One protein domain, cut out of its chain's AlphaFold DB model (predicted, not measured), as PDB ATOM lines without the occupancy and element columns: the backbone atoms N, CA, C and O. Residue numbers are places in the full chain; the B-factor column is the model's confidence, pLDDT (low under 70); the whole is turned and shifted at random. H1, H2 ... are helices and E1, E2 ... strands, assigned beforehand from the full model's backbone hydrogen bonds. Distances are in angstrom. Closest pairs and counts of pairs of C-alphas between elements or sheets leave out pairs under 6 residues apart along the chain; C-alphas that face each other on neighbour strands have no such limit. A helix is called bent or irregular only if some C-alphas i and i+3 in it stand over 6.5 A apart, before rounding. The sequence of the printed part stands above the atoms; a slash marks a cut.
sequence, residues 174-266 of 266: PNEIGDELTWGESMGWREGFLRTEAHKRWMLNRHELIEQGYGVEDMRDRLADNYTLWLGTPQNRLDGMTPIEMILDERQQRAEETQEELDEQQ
ATOM      1  N   PRO A 174      -7.126  37.125  52.763       85.44
ATOM      2  CA  PRO A 174      -7.556  36.325  51.629       85.44
ATOM      3  C   PRO A 174      -6.909  36.793  50.329       85.44
ATOM      4  O   PRO A 174      -6.793  37.992  50.067       85.44
ATOM      5  N   ASN A 175      -6.513  35.834  49.491       85.38
ATOM      6  CA  ASN A 175      -5.990  36.157  48.166       85.38
ATOM      7  C   ASN A 175      -7.097  36.621  47.199       85.38
ATOM      8  O   ASN A 175      -6.804  37.269  46.199       85.38
ATOM      9  N   GLU A 176      -8.353  36.284  47.496       85.06
ATOM     10  CA  GLU A 176      -9.531  36.699  46.736       85.06
ATOM     11  C   GLU A 176      -9.960  38.122  47.120       85.06
ATOM     12  O   GLU A 176     -10.101  38.449  48.300       85.06
ATOM     13  N   ILE A 177     -10.212  38.951  46.108       81.12
ATOM     14  CA  ILE A 177     -10.654  40.352  46.227       81.12
ATOM     15  C   ILE A 177     -12.184  40.462  46.020       81.12
ATOM     16  O   ILE A 177     -12.771  41.529  46.181       81.12
ATOM     17  N   GLY A 178     -12.856  39.351  45.701       74.88
ATOM     18  CA  GLY A 178     -14.269  39.297  45.305       74.88
ATOM     19  C   GLY A 178     -14.443  39.126  43.793       74.88
ATOM     20  O   GLY A 178     -13.500  39.331  43.038       74.88
ATOM     21  N   ASP A 179     -15.635  38.705  43.355       72.19
ATOM     22  CA  ASP A 179     -15.989  38.507  41.935       72.19
ATOM     23  C   ASP A 179     -14.960  37.691  41.121       72.19
ATOM     24  O   ASP A 179     -14.655  38.016  39.978       72.19
ATOM     25  N   GLU A 180     -14.421  36.619  41.722       79.44
ATOM     26  CA  GLU A 180     -13.389  35.741  41.134       79.44
ATOM     27  C   GLU A 180     -12.030  36.425  40.863       79.44
ATOM     28  O   GLU A 180     -11.150  35.820  40.256       79.44
ATOM     29  N   LEU A 181     -11.816  37.651  41.356       84.25
ATOM     30  CA  LEU A 181     -10.542  38.364  41.254       84.25
ATOM     31  C   LEU A 181      -9.564  37.896  42.333       84.25
ATOM     32  O   LEU A 181      -9.921  37.809  43.514       84.25
ATOM     33  N   THR A 182      -8.306  37.681  41.950       88.81
ATOM     34  CA  THR A 182      -7.221  37.375  42.891       88.81
ATOM     35  C   THR A 182      -6.115  38.425  42.854       88.81
ATOM     36  O   THR A 182      -5.861  39.021  41.810       88.81
ATOM     37  N   TRP A 183      -5.458  38.680  43.989       87.62
ATOM     38  CA  TRP A 183      -4.300  39.579  44.041       87.62
ATOM     39  C   TRP A 183      -3.130  39.049  43.203       87.62
ATOM     40  O   TRP A 183      -2.786  37.869  43.271       87.62
ATOM     41  N   GLY A 184      -2.449  39.955  42.502       80.69
ATOM     42  CA  GLY A 184      -1.216  39.692  41.767       80.69
ATOM     43  C   GLY A 184      -1.402  39.155  40.347       80.69
ATOM     44  O   GLY A 184      -0.440  38.638  39.790       80.69
ATOM     45  N   GLU A 185      -2.593  39.262  39.746       79.44
ATOM     46  CA  GLU A 185      -2.799  38.797  38.360       79.44
ATOM     47  C   GLU A 185      -2.130  39.705  37.318       79.44
ATOM     48  O   GLU A 185      -1.551  39.192  36.364       79.44
ATOM     49  N   SER A 186      -2.177  41.031  37.484       70.38
ATOM     50  CA  SER A 186      -1.545  41.991  36.558       70.38
ATOM     51  C   SER A 186      -0.283  42.655  37.107       70.38
ATOM     52  O   SER A 186       0.440  43.286  36.339       70.38
ATOM     53  N   MET A 187      -0.016  42.523  38.415       68.88
ATOM     54  CA  MET A 187       1.157  43.085  39.108       68.88
ATOM     55  C   MET A 187       1.384  44.586  38.834       68.88
ATOM     56  O   MET A 187       2.520  45.044  38.742       68.88
ATOM     57  N   GLY A 188       0.310  45.368  38.687       82.12
ATOM     58  CA  GLY A 188       0.405  46.821  38.551       82.12
ATOM     59  C   GLY A 188       0.757  47.529  39.859       82.12
ATOM     60  O   GLY A 188       0.549  46.993  40.951       82.12
ATOM     61  N   TRP A 189       1.322  48.736  39.756       83.19
ATOM     62  CA  TRP A 189       1.791  49.485  40.924       83.19
ATOM     63  C   TRP A 189       0.630  49.896  41.838       83.19
ATOM     64  O   TRP A 189       0.784  49.895  43.063       83.19
ATOM     65  N   ARG A 190      -0.554  50.202  41.280       87.88
ATOM     66  CA  ARG A 190      -1.746  50.546  42.070       87.88
ATOM     67  C   ARG A 190      -2.269  49.322  42.802       87.88
ATOM     68  O   ARG A 190      -2.561  49.419  43.994       87.88
ATOM     69  N   GLU A 191      -2.363  48.178  42.125       89.19
ATOM     70  CA  GLU A 191      -2.734  46.907  42.748       89.19
ATOM     71  C   GLU A 191      -1.747  46.530  43.864       89.19
ATOM     72  O   GLU A 191      -2.176  46.202  44.972       89.19
ATOM     73  N   GLY A 192      -0.440  46.661  43.619       85.38
ATOM     74  CA  GLY A 192       0.606  46.436  44.619       85.38
ATOM     75  C   GLY A 192       0.443  47.328  45.852       85.38
ATOM     76  O   GLY A 192       0.377  46.828  46.977       85.38
ATOM     77  N   PHE A 193       0.275  48.638  45.652       86.00
ATOM     78  CA  PHE A 193       0.043  49.585  46.745       86.00
ATOM     79  C   PHE A 193      -1.228  49.251  47.544       86.00
ATOM     80  O   PHE A 193      -1.225  49.252  48.779       86.00
ATOM     81  N   LEU A 194      -2.330  48.938  46.853       90.44
ATOM     82  CA  LEU A 194      -3.597  48.577  47.490       90.44
ATOM     83  C   LEU A 194      -3.501  47.263  48.267       90.44
ATOM     84  O   LEU A 194      -4.113  47.159  49.331       90.44
ATOM     85  N   ARG A 195      -2.707  46.298  47.798       89.56
ATOM     86  CA  ARG A 195      -2.430  45.057  48.526       89.56
ATOM     87  C   ARG A 195      -1.671  45.325  49.824       89.56
ATOM     88  O   ARG A 195      -2.061  44.802  50.870       89.56
ATOM     89  N   THR A 196      -0.640  46.170  49.787       85.50
ATOM     90  CA  THR A 196       0.106  46.586  50.988       85.50
ATOM     91  C   THR A 196      -0.809  47.287  51.992       85.50
ATOM     92  O   THR A 196      -0.795  46.976  53.187       85.50
ATOM     93  N   GLU A 197      -1.680  48.187  51.524       89.06
ATOM     94  CA  GLU A 197      -2.665  48.839  52.389       89.06
ATOM     95  C   GLU A 197      -3.680  47.848  52.974       89.06
ATOM     96  O   GLU A 197      -3.985  47.924  54.170       89.06
ATOM     97  N   ALA A 198      -4.193  46.920  52.161       91.94
ATOM     98  CA  ALA A 198      -5.111  45.879  52.608       91.94
ATOM     99  C   ALA A 198      -4.485  45.049  53.733       91.94
ATOM    100  O   ALA A 198      -5.107  44.872  54.780       91.94
ATOM    101  N   HIS A 199      -3.232  44.622  53.557       90.19
ATOM    102  CA  HIS A 199      -2.493  43.865  54.561       90.19
ATOM    103  C   HIS A 199      -2.320  44.655  55.864       90.19
ATOM    104  O   HIS A 199      -2.652  44.168  56.944       90.19
ATOM    105  N   LYS A 200      -1.894  45.920  55.770       88.25
ATOM    106  CA  LYS A 200      -1.740  46.796  56.939       88.25
ATOM    107  C   LYS A 200      -3.051  46.956  57.711       88.25
ATOM    108  O   LYS A 200      -3.076  46.824  58.933       88.25
ATOM    109  N   ARG A 201      -4.153  47.239  57.011       91.94
ATOM    110  CA  ARG A 201      -5.485  47.372  57.627       91.94
ATOM    111  C   ARG A 201      -5.939  46.072  58.269       91.94
ATOM    112  O   ARG A 201      -6.494  46.098  59.364       91.94
ATOM    113  N   TRP A 202      -5.687  44.954  57.601       94.00
ATOM    114  CA  TRP A 202      -6.017  43.632  58.100       94.00
ATOM    115  C   TRP A 202      -5.320  43.340  59.432       94.00
ATOM    116  O   TRP A 202      -5.979  42.993  60.412       94.00
ATOM    117  N   MET A 203      -4.008  43.575  59.506       91.81
ATOM    118  CA  MET A 203      -3.223  43.346  60.722       91.81
ATOM    119  C   MET A 203      -3.604  44.300  61.864       91.81
ATOM    120  O   MET A 203      -3.681  43.865  63.015       91.81
ATOM    121  N   LEU A 204      -3.922  45.564  61.557       90.81
ATOM    122  CA  LEU A 204      -4.431  46.524  62.546       90.81
ATOM    123  C   LEU A 204      -5.787  46.091  63.117       90.81
ATOM    124  O   LEU A 204      -5.932  45.982  64.332       90.81
ATOM    125  N   ASN A 205      -6.751  45.760  62.254       93.25
ATOM    126  CA  ASN A 205      -8.064  45.283  62.689       93.25
ATOM    127  C   ASN A 205      -7.946  43.990  63.507       93.25
ATOM    128  O   ASN A 205      -8.644  43.822  64.507       93.25
ATOM    129  N   ARG A 206      -7.047  43.074  63.118       94.00
ATOM    130  CA  ARG A 206      -6.794  41.840  63.874       94.00
ATOM    131  C   ARG A 206      -6.309  42.169  65.281       94.00
ATOM    132  O   ARG A 206      -6.800  41.584  66.242       94.00
ATOM    133  N   HIS A 207      -5.363  43.094  65.406       90.56
ATOM    134  CA  HIS A 207      -4.844  43.507  66.704       90.56
ATOM    135  C   HIS A 207      -5.948  44.090  67.597       90.56
ATOM    136  O   HIS A 207      -6.103  43.649  68.734       90.56
ATOM    137  N   GLU A 208      -6.779  44.987  67.061       92.38
ATOM    138  CA  GLU A 208      -7.911  45.564  67.795       92.38
ATOM    139  C   GLU A 208      -8.910  44.498  68.271       92.38
ATOM    140  O   GLU A 208      -9.435  44.579  69.382       92.38
ATOM    141  N   LEU A 209      -9.174  43.473  67.453       94.00
ATOM    142  CA  LEU A 209     -10.064  42.373  67.830       94.00
ATOM    143  C   LEU A 209      -9.456  41.477  68.922       94.00
ATOM    144  O   LEU A 209     -10.179  41.042  69.822       94.00
ATOM    145  N   ILE A 210      -8.141  41.245  68.894       91.19
ATOM    146  CA  ILE A 210      -7.429  40.532  69.967       91.19
ATOM    147  C   ILE A 210      -7.542  41.307  71.285       91.19
ATOM    148  O   ILE A 210      -7.881  40.718  72.312       91.19
ATOM    149  N   GLU A 211      -7.330  42.626  71.267       90.88
ATOM    150  CA  GLU A 211      -7.460  43.477  72.461       90.88
ATOM    151  C   GLU A 211      -8.890  43.495  73.022       90.88
ATOM    152  O   GLU A 211      -9.095  43.584  74.234       90.88
ATOM    153  N   GLN A 212      -9.890  43.355  72.150       93.38
ATOM    154  CA  GLN A 212     -11.300  43.228  72.528       93.38
ATOM    155  C   GLN A 212     -11.675  41.820  73.027       93.38
ATOM    156  O   GLN A 212     -12.796  41.620  73.500       93.38
ATOM    157  N   GLY A 213     -10.751  40.855  72.969       92.31
ATOM    158  CA  GLY A 213     -10.931  39.498  73.484       92.31
ATOM    159  C   GLY A 213     -11.719  38.563  72.563       92.31
ATOM    160  O   GLY A 213     -12.302  37.595  73.053       92.31
ATOM    161  N   TYR A 214     -11.766  38.839  71.255       91.12
ATOM    162  CA  TYR A 214     -12.422  37.947  70.296       91.12
ATOM    163  C   TYR A 214     -11.651  36.634  70.111       91.12
ATOM    164  O   TYR A 214     -10.420  36.597  70.114       91.12
ATOM    165  N   GLY A 215     -12.397  35.542  69.919       88.31
ATOM    166  CA  GLY A 215     -11.839  34.257  69.498       88.31
ATOM    167  C   GLY A 215     -11.495  34.242  68.008       88.31
ATOM    168  O   GLY A 215     -12.018  35.036  67.232       88.31
ATOM    169  N   VAL A 216     -10.633  33.309  67.597       84.50
ATOM    170  CA  VAL A 216     -10.120  33.196  66.215       84.50
ATOM    171  C   VAL A 216     -11.234  33.078  65.169       84.50
ATOM    172  O   VAL A 216     -11.171  33.758  64.148       84.50
ATOM    173  N   GLU A 217     -12.259  32.261  65.430       82.81
ATOM    174  CA  GLU A 217     -13.392  32.081  64.509       82.81
ATOM    175  C   GLU A 217     -14.173  33.392  64.317       82.81
ATOM    176  O   GLU A 217     -14.325  33.853  63.190       82.81
ATOM    177  N   ASP A 218     -14.559  34.059  65.412       88.62
ATOM    178  CA  ASP A 218     -15.283  35.338  65.361       88.62
ATOM    179  C   ASP A 218     -14.457  36.467  64.720       88.62
ATOM    180  O   ASP A 218     -15.010  37.406  64.141       88.62
ATOM    181  N   MET A 219     -13.124  36.413  64.846       92.94
ATOM    182  CA  MET A 219     -12.234  37.385  64.215       92.94
ATOM    183  C   MET A 219     -12.243  37.260  62.696       92.94
ATOM    184  O   MET A 219     -12.240  38.285  62.019       92.94
ATOM    185  N   ARG A 220     -12.266  36.035  62.155       91.38
ATOM    186  CA  ARG A 220     -12.183  35.809  60.708       91.38
ATOM    187  C   ARG A 220     -13.353  36.460  59.972       91.38
ATOM    188  O   ARG A 220     -13.117  37.219  59.035       91.38
ATOM    189  N   ASP A 221     -14.575  36.245  60.449       90.44
ATOM    190  CA  ASP A 221     -15.779  36.825  59.839       90.44
ATOM    191  C   ASP A 221     -15.742  38.360  59.883       90.44
ATOM    192  O   ASP A 221     -16.008  39.033  58.891       90.44
ATOM    193  N   ARG A 222     -15.313  38.939  61.011       93.62
ATOM    194  CA  ARG A 222     -15.220  40.401  61.170       93.62
ATOM    195  C   ARG A 222     -14.137  41.030  60.305       93.62
ATOM    196  O   ARG A 222     -14.325  42.134  59.795       93.62
ATOM    197  N   LEU A 223     -12.993  40.364  60.175       94.31
ATOM    198  CA  LEU A 223     -11.917  40.818  59.301       94.31
ATOM    199  C   LEU A 223     -12.361  40.780  57.842       94.31
ATOM    200  O   LEU A 223     -12.150  41.765  57.136       94.31
ATOM    201  N   ALA A 224     -13.032  39.704  57.428       91.62
ATOM    202  CA  ALA A 224     -13.601  39.579  56.093       91.62
ATOM    203  C   ALA A 224     -14.638  40.680  55.817       91.62
ATOM    204  O   ALA A 224     -14.509  41.390  54.822       91.62
ATOM    205  N   ASP A 225     -15.584  40.912  56.731       92.25
ATOM    206  CA  ASP A 225     -16.594  41.970  56.597       92.25
ATOM    207  C   ASP A 225     -15.953  43.361  56.453       92.25
ATOM    208  O   ASP A 225     -16.313  44.141  55.567       92.25
ATOM    209  N   ASN A 226     -14.966  43.676  57.299       93.31
ATOM    210  CA  ASN A 226     -14.243  44.948  57.239       93.31
ATOM    211  C   ASN A 226     -13.434  45.092  55.943       93.31
ATOM    212  O   ASN A 226     -13.347  46.190  55.387       93.31
ATOM    213  N   TYR A 227     -12.836  44.001  55.470       93.56
ATOM    214  CA  TYR A 227     -12.071  43.969  54.231       93.56
ATOM    215  C   TYR A 227     -12.972  44.194  53.012       93.56
ATOM    216  O   TYR A 227     -12.696  45.091  52.217       93.56
ATOM    217  N   THR A 228     -14.098  43.484  52.915       92.88
ATOM    218  CA  THR A 228     -15.099  43.689  51.857       92.88
ATOM    219  C   THR A 228     -15.680  45.100  51.898       92.88
ATOM    220  O   THR A 228     -15.841  45.737  50.855       92.88
ATOM    221  N   LEU A 229     -15.945  45.640  53.092       94.31
ATOM    222  CA  LEU A 229     -16.403  47.020  53.231       94.31
ATOM    223  C   LEU A 229     -15.362  48.011  52.697       94.31
ATOM    224  O   LEU A 229     -15.723  48.928  51.961       94.31
ATOM    225  N   TRP A 230     -14.081  47.837  53.036       94.94
ATOM    226  CA  TRP A 230     -13.002  48.691  52.528       94.94
ATOM    227  C   TRP A 230     -12.871  48.602  51.005       94.94
ATOM    228  O   TRP A 230     -12.794  49.640  50.345       94.94
ATOM    229  N   LEU A 231     -12.907  47.385  50.459       94.56
ATOM    230  CA  LEU A 231     -12.846  47.124  49.023       94.56
ATOM    231  C   LEU A 231     -13.975  47.800  48.240       94.56
ATOM    232  O   LEU A 231     -13.742  48.246  47.122       94.56
ATOM    233  N   GLY A 232     -15.173  47.888  48.825       94.19
ATOM    234  CA  GLY A 232     -16.356  48.497  48.212       94.19
ATOM    235  C   GLY A 232     -16.611  49.958  48.598       94.19
ATOM    236  O   GLY A 232     -17.632  50.515  48.200       94.19
ATOM    237  N   THR A 233     -15.735  50.592  49.388       95.62
ATOM    238  CA  THR A 233     -15.934  51.979  49.838       95.62
ATOM    239  C   THR A 233     -15.134  52.960  48.973       95.62
ATOM    240  O   THR A 233     -13.906  52.859  48.932       95.62
ATOM    241  N   PRO A 234     -15.792  53.951  48.334       96.50
ATOM    242  CA  PRO A 234     -15.130  55.031  47.607       96.50
ATOM    243  C   PRO A 234     -14.109  55.793  48.451       96.50
ATOM    244  O   PRO A 234     -14.390  56.164  49.594       96.50
ATOM    245  N   GLN A 235     -12.939  56.081  47.879       94.12
ATOM    246  CA  GLN A 235     -11.862  56.771  48.587       94.12
ATOM    247  C   GLN A 235     -11.464  58.059  47.874       94.12
ATOM    248  O   GLN A 235     -11.145  58.063  46.690       94.12
ATOM    249  N   ASN A 236     -11.397  59.163  48.622       91.50
ATOM    250  CA  ASN A 236     -10.992  60.462  48.069       91.50
ATOM    251  C   ASN A 236      -9.590  60.432  47.442       91.50
ATOM    252  O   ASN A 236      -9.339  61.164  46.496       91.50
ATOM    253  N   ARG A 237      -8.685  59.594  47.964       90.38
ATOM    254  CA  ARG A 237      -7.323  59.419  47.429       90.38
ATOM    255  C   ARG A 237      -7.271  58.631  46.114       90.38
ATOM    256  O   ARG A 237      -6.224  58.584  45.491       90.38
ATOM    257  N   LEU A 238      -8.370  57.967  45.757       93.00
ATOM    258  CA  LEU A 238      -8.557  57.220  44.514       93.00
ATOM    259  C   LEU A 238      -9.547  57.966  43.605       93.00
ATOM    260  O   LEU A 238     -10.321  57.340  42.893       93.00
ATOM    261  N   ASP A 239      -9.624  59.295  43.726       92.69
ATOM    262  CA  ASP A 239     -10.550  60.149  42.971       92.69
ATOM    263  C   ASP A 239     -12.031  59.733  43.067       92.69
ATOM    264  O   ASP A 239     -12.833  59.949  42.160       92.69
ATOM    265  N   GLY A 240     -12.419  59.156  44.209       94.00
ATOM    266  CA  GLY A 240     -13.780  58.681  44.455       94.00
ATOM    267  C   GLY A 240     -14.061  57.270  43.934       94.00
ATOM    268  O   GLY A 240     -15.194  56.818  44.059       94.00
ATOM    269  N   MET A 241     -13.057  56.566  43.411       95.25
ATOM    270  CA  MET A 241     -13.148  55.141  43.094       95.25
ATOM    271  C   MET A 241     -12.996  54.288  44.356       95.25
ATOM    272  O   MET A 241     -12.397  54.688  45.363       95.25
ATOM    273  N   THR A 242     -13.552  53.087  44.301       95.88
ATOM    274  CA  THR A 242     -13.276  52.005  45.246       95.88
ATOM    275  C   THR A 242     -11.939  51.324  44.913       95.88
ATOM    276  O   THR A 242     -11.485  51.387  43.766       95.88
ATOM    277  N   PRO A 243     -11.287  50.642  45.875       94.25
ATOM    278  CA  PRO A 243     -10.121  49.807  45.584       94.25
ATOM    279  C   PRO A 243     -10.345  48.793  44.455       94.25
ATOM    280  O   PRO A 243      -9.477  48.663  43.599       94.25
ATOM    281  N   ILE A 244     -11.503  48.118  44.415       93.69
ATOM    282  CA  ILE A 244     -11.817  47.151  43.347       93.69
ATOM    283  C   ILE A 244     -11.883  47.845  41.985       93.69
ATOM    284  O   ILE A 244     -11.266  47.376  41.032       93.69
ATOM    285  N   GLU A 245     -12.590  48.975  41.886       94.69
ATOM    286  CA  GLU A 245     -12.683  49.728  40.628       94.69
ATOM    287  C   GLU A 245     -11.305  50.190  40.142       94.69
ATOM    288  O   GLU A 245     -11.033  50.128  38.949       94.69
ATOM    289  N   MET A 246     -10.422  50.610  41.055       93.25
ATOM    290  CA  MET A 246      -9.062  51.036  40.711       93.25
ATOM    291  C   MET A 246      -8.202  49.880  40.177       93.25
ATOM    292  O   MET A 246      -7.447  50.063  39.225       93.25
ATOM    293  N   ILE A 247      -8.322  48.689  40.770       91.25
ATOM    294  CA  ILE A 247      -7.608  47.484  40.316       91.25
ATOM    295  C   ILE A 247      -8.104  47.061  38.930       91.25
ATOM    296  O   ILE A 247      -7.305  46.740  38.055       91.25
ATOM    297  N   LEU A 248      -9.420  47.081  38.712       91.94
ATOM    298  CA  LEU A 248     -10.013  46.744  37.417       91.94
ATOM    299  C   LEU A 248      -9.609  47.736  36.317       91.94
ATOM    300  O   LEU A 248      -9.284  47.302  35.214       91.94
ATOM    301  N   ASP A 249      -9.585  49.035  36.624       92.69
ATOM    302  CA  ASP A 249      -9.112  50.082  35.708       92.69
ATOM    303  C   ASP A 249      -7.643  49.868  35.309       92.69
ATOM    304  O   ASP A 249      -7.322  49.864  34.122       92.69
ATOM    305  N   GLU A 250      -6.759  49.598  36.278       91.25
ATOM    306  CA  GLU A 250      -5.343  49.314  36.001       91.25
ATOM    307  C   GLU A 250      -5.167  48.045  35.155       91.25
ATOM    308  O   GLU A 250      -4.397  48.029  34.195       91.25
ATOM    309  N   ARG A 251      -5.906  46.978  35.472       90.69
ATOM    310  CA  ARG A 251      -5.881  45.729  34.696       90.69
ATOM    311  C   ARG A 251      -6.321  45.938  33.255       90.69
ATOM    312  O   ARG A 251      -5.710  45.370  32.352       90.69
ATOM    313  N   GLN A 252      -7.361  46.742  33.041       90.81
ATOM    314  CA  GLN A 252      -7.830  47.068  31.701       90.81
ATOM    315  C   GLN A 252      -6.784  47.887  30.932       90.81
ATOM    316  O   GLN A 252      -6.459  47.517  29.807       90.81
ATOM    317  N   GLN A 253      -6.215  48.930  31.545       88.75
ATOM    318  CA  GLN A 253      -5.178  49.766  30.925       88.75
ATOM    319  C   GLN A 253      -3.969  48.931  30.489       88.75
ATOM    320  O   GLN A 253      -3.559  49.003  29.335       88.75
ATOM    321  N   ARG A 254      -3.463  48.047  31.356       85.62
ATOM    322  CA  ARG A 254      -2.329  47.174  31.010       85.62
ATOM    323  C   ARG A 254      -2.657  46.172  29.904       85.62
ATOM    324  O   ARG A 254      -1.792  45.851  29.090       85.62
ATOM    325  N   ALA A 255      -3.885  45.653  29.872       87.12
ATOM    326  CA  ALA A 255      -4.321  44.757  28.802       87.12
ATOM    327  C   ALA A 255      -4.385  45.481  27.446       87.12
ATOM    328  O   ALA A 255      -4.020  44.894  26.428       87.12
ATOM    329  N   GLU A 256      -4.815  46.746  27.439       88.31
ATOM    330  CA  GLU A 256      -4.823  47.607  26.252       88.31
ATOM    331  C   GLU A 256      -3.391  47.935  25.791       88.31
ATOM    332  O   GLU A 256      -3.076  47.701  24.627       88.31
ATOM    333  N   GLU A 257      -2.496  48.340  26.700       84.62
ATOM    334  CA  GLU A 257      -1.074  48.609  26.406       84.62
ATOM    335  C   GLU A 257      -0.362  47.381  25.816       84.62
ATOM    336  O   GLU A 257       0.293  47.466  24.779       84.62
ATOM    337  N   THR A 258      -0.557  46.208  26.425       84.38
ATOM    338  CA  THR A 258       0.042  44.952  25.939       84.38
ATOM    339  C   THR A 258      -0.450  44.612  24.529       84.38
ATOM    340  O   THR A 258       0.310  44.113  23.700       84.38
ATOM    341  N   GLN A 259      -1.729  44.861  24.236       81.56
ATOM    342  CA  GLN A 259      -2.296  44.610  22.913       81.56
ATOM    343  C   GLN A 259      -1.751  45.592  21.867       81.56
ATOM    344  O   GLN A 259      -1.431  45.165  20.758       81.56
ATOM    345  N   GLU A 260      -1.603  46.873  22.213       79.00
ATOM    346  CA  GLU A 260      -0.999  47.883  21.336       79.00
ATOM    347  C   GLU A 260       0.464  47.542  21.007       79.00
ATOM    348  O   GLU A 260       0.839  47.541  19.834       79.00
ATOM    349  N   GLU A 261       1.269  47.138  21.995       80.88
ATOM    350  CA  GLU A 261       2.655  46.696  21.773       80.88
ATOM    351  C   GLU A 261       2.748  45.474  20.842       80.88
ATOM    352  O   GLU A 261       3.642  45.392  19.994       80.88
ATOM    353  N   LEU A 262       1.822  44.519  20.977       79.50
ATOM    354  CA  LEU A 262       1.752  43.333  20.118       79.50
ATOM    355  C   LEU A 262       1.327  43.662  18.682       79.50
ATOM    356  O   LEU A 262       1.754  42.972  17.750       79.50
ATOM    357  N   ASP A 263       0.494  44.686  18.504       81.75
ATOM    358  CA  ASP A 263       0.032  45.144  17.194       81.75
ATOM    359  C   ASP A 263       1.096  46.004  16.483       81.75
ATOM    360  O   ASP A 263       1.208  45.940  15.259       81.75
ATOM    361  N   GLU A 264       1.935  46.746  17.217       79.19
ATOM    362  CA  GLU A 264       3.063  47.514  16.662       79.19
ATOM    363  C   GLU A 264       4.260  46.643  16.228       79.19
ATOM    364  O   GLU A 264       5.089  47.074  15.420       79.19
ATOM    365  N   GLN A 265       4.355  45.409  16.731       68.25
ATOM    366  CA  GLN A 265       5.410  44.447  16.379       68.25
ATOM    367  C   GLN A 265       5.090  43.578  15.142       68.25
ATOM    368  O   GLN A 265       5.945  42.785  14.728       68.25
ATOM    369  N   GLN A 266       3.898  43.713  14.544       58.88
ATOM    370  CA  GLN A 266       3.443  42.972  13.350       58.88
ATOM    371  C   GLN A 266       3.592  43.771  12.047       58.88
ATOM    372  O   GLN A 266       3.958  43.138  11.026       58.88
TER     373      GLN A 266
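This is residues 174 to 266 of the 266 residues of an uncharacterized protein of Armatimonadetes bacterium (UniProt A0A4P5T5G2). Two helices, H1 and H2, make a helical hairpin, and a third helix, H3, begins at the end of H2, packs with its first part on the first part of H1 and then runs on past the hairpin as a long arm, of which residues 256 to 266 stick out free of the rest. The short strand E1 folds back on residues 181 to 182 in a small turn near the place where H2 ends and H3 begins. The printed part has 93 residues, with one named strand and three named helices in the order E1, H1, H2, H3; it is mostly helix. The whole is loose, with a radius of gyration of the C-alphas of 16.4 A, and spans 62 by 25 by 19 A, a rod whose length owes much to the arm of H3.

Strand E1, residues 176 to 178, pairs with no named strand, but it has a short antiparallel pairing with residues 181 to 182. Helix H1, residues 189 to 211, follows E1 after a short link of 10 residues, and the two are apart. A tight link of 4 residues joins H1 to helix H2, residues 216 to 231. H1 and H2 touch, and their closest C-alphas, those of Leu 209 and Met 219, are 6.5 A apart. They run opposite ways at a steep tilt of 37 degrees, only just past shallow, and form a helical hairpin. The closest C-alphas of E1 and H2 are those of Ile 177 and Leu 231, 7.6 A apart. A long link of 11 residues leads from H2 to helix H3, residues 243 to 264. H2 and H3 only just touch, with 3 pairs of C-alphas within 8 A, through residues 230 to 231 of H2 and 243 to 244 of H3 alone. Their closest C-alphas are those of Leu 231 and Pro 243, 5.1 A apart, and they run the same way at a steep tilt of 59 degrees. H1 and H3 touch through residues 190 to 194 of H1 and 243 to 250 of H3 alone. Their closest C-alphas, those of Glu 191 and Ile 247, are 5.5 A apart, and they run opposite ways at a shallow tilt of 22 degrees. Of these three pairs of helices that touch, 1 is at a shallow tilt, and the helix packing is only just mostly crossed. The closest C-alphas of E1 and H3 are those of Ile 177 and Ile 244, 7.5 A apart. In H1 and H3 every O i to N i+4 pair is within hydrogen-bond range, and in H2 11 of 12 are.

E1 begins at C-alpha 176, at (-9.531, 36.699, 46.736), and measures 5.6 A from first to last C-alpha over its 3 residues. H1, with 23 residues the longest helix, begins at C-alpha 189, at (1.791, 49.485, 40.924), and measures 33.4 A from first to last C-alpha. H2 has 16 residues and measures 22.3 A. H3 has 22 residues and measures 31.9 A, ending with C-alpha 264 at (3.063, 47.514, 16.662). No named helix is bent or irregular.

The two C-alphas farthest apart are those of Gly 213 and Gln 266, 61.9 A. Residues 256 to 266, of which 256 to 264 belong to H3, stand free. Without them the body of 82 residues spans 45 by 25 by 19 A, with a radius of gyration of 13.7 A. The printed part has no cut from 174 to 266, the chain's last residue, and the link from H2 to H3 is long. The mean pLDDT of the printed part is 88.1, and the model's confidence is under 70 at residue 187 and residues 265 to 266.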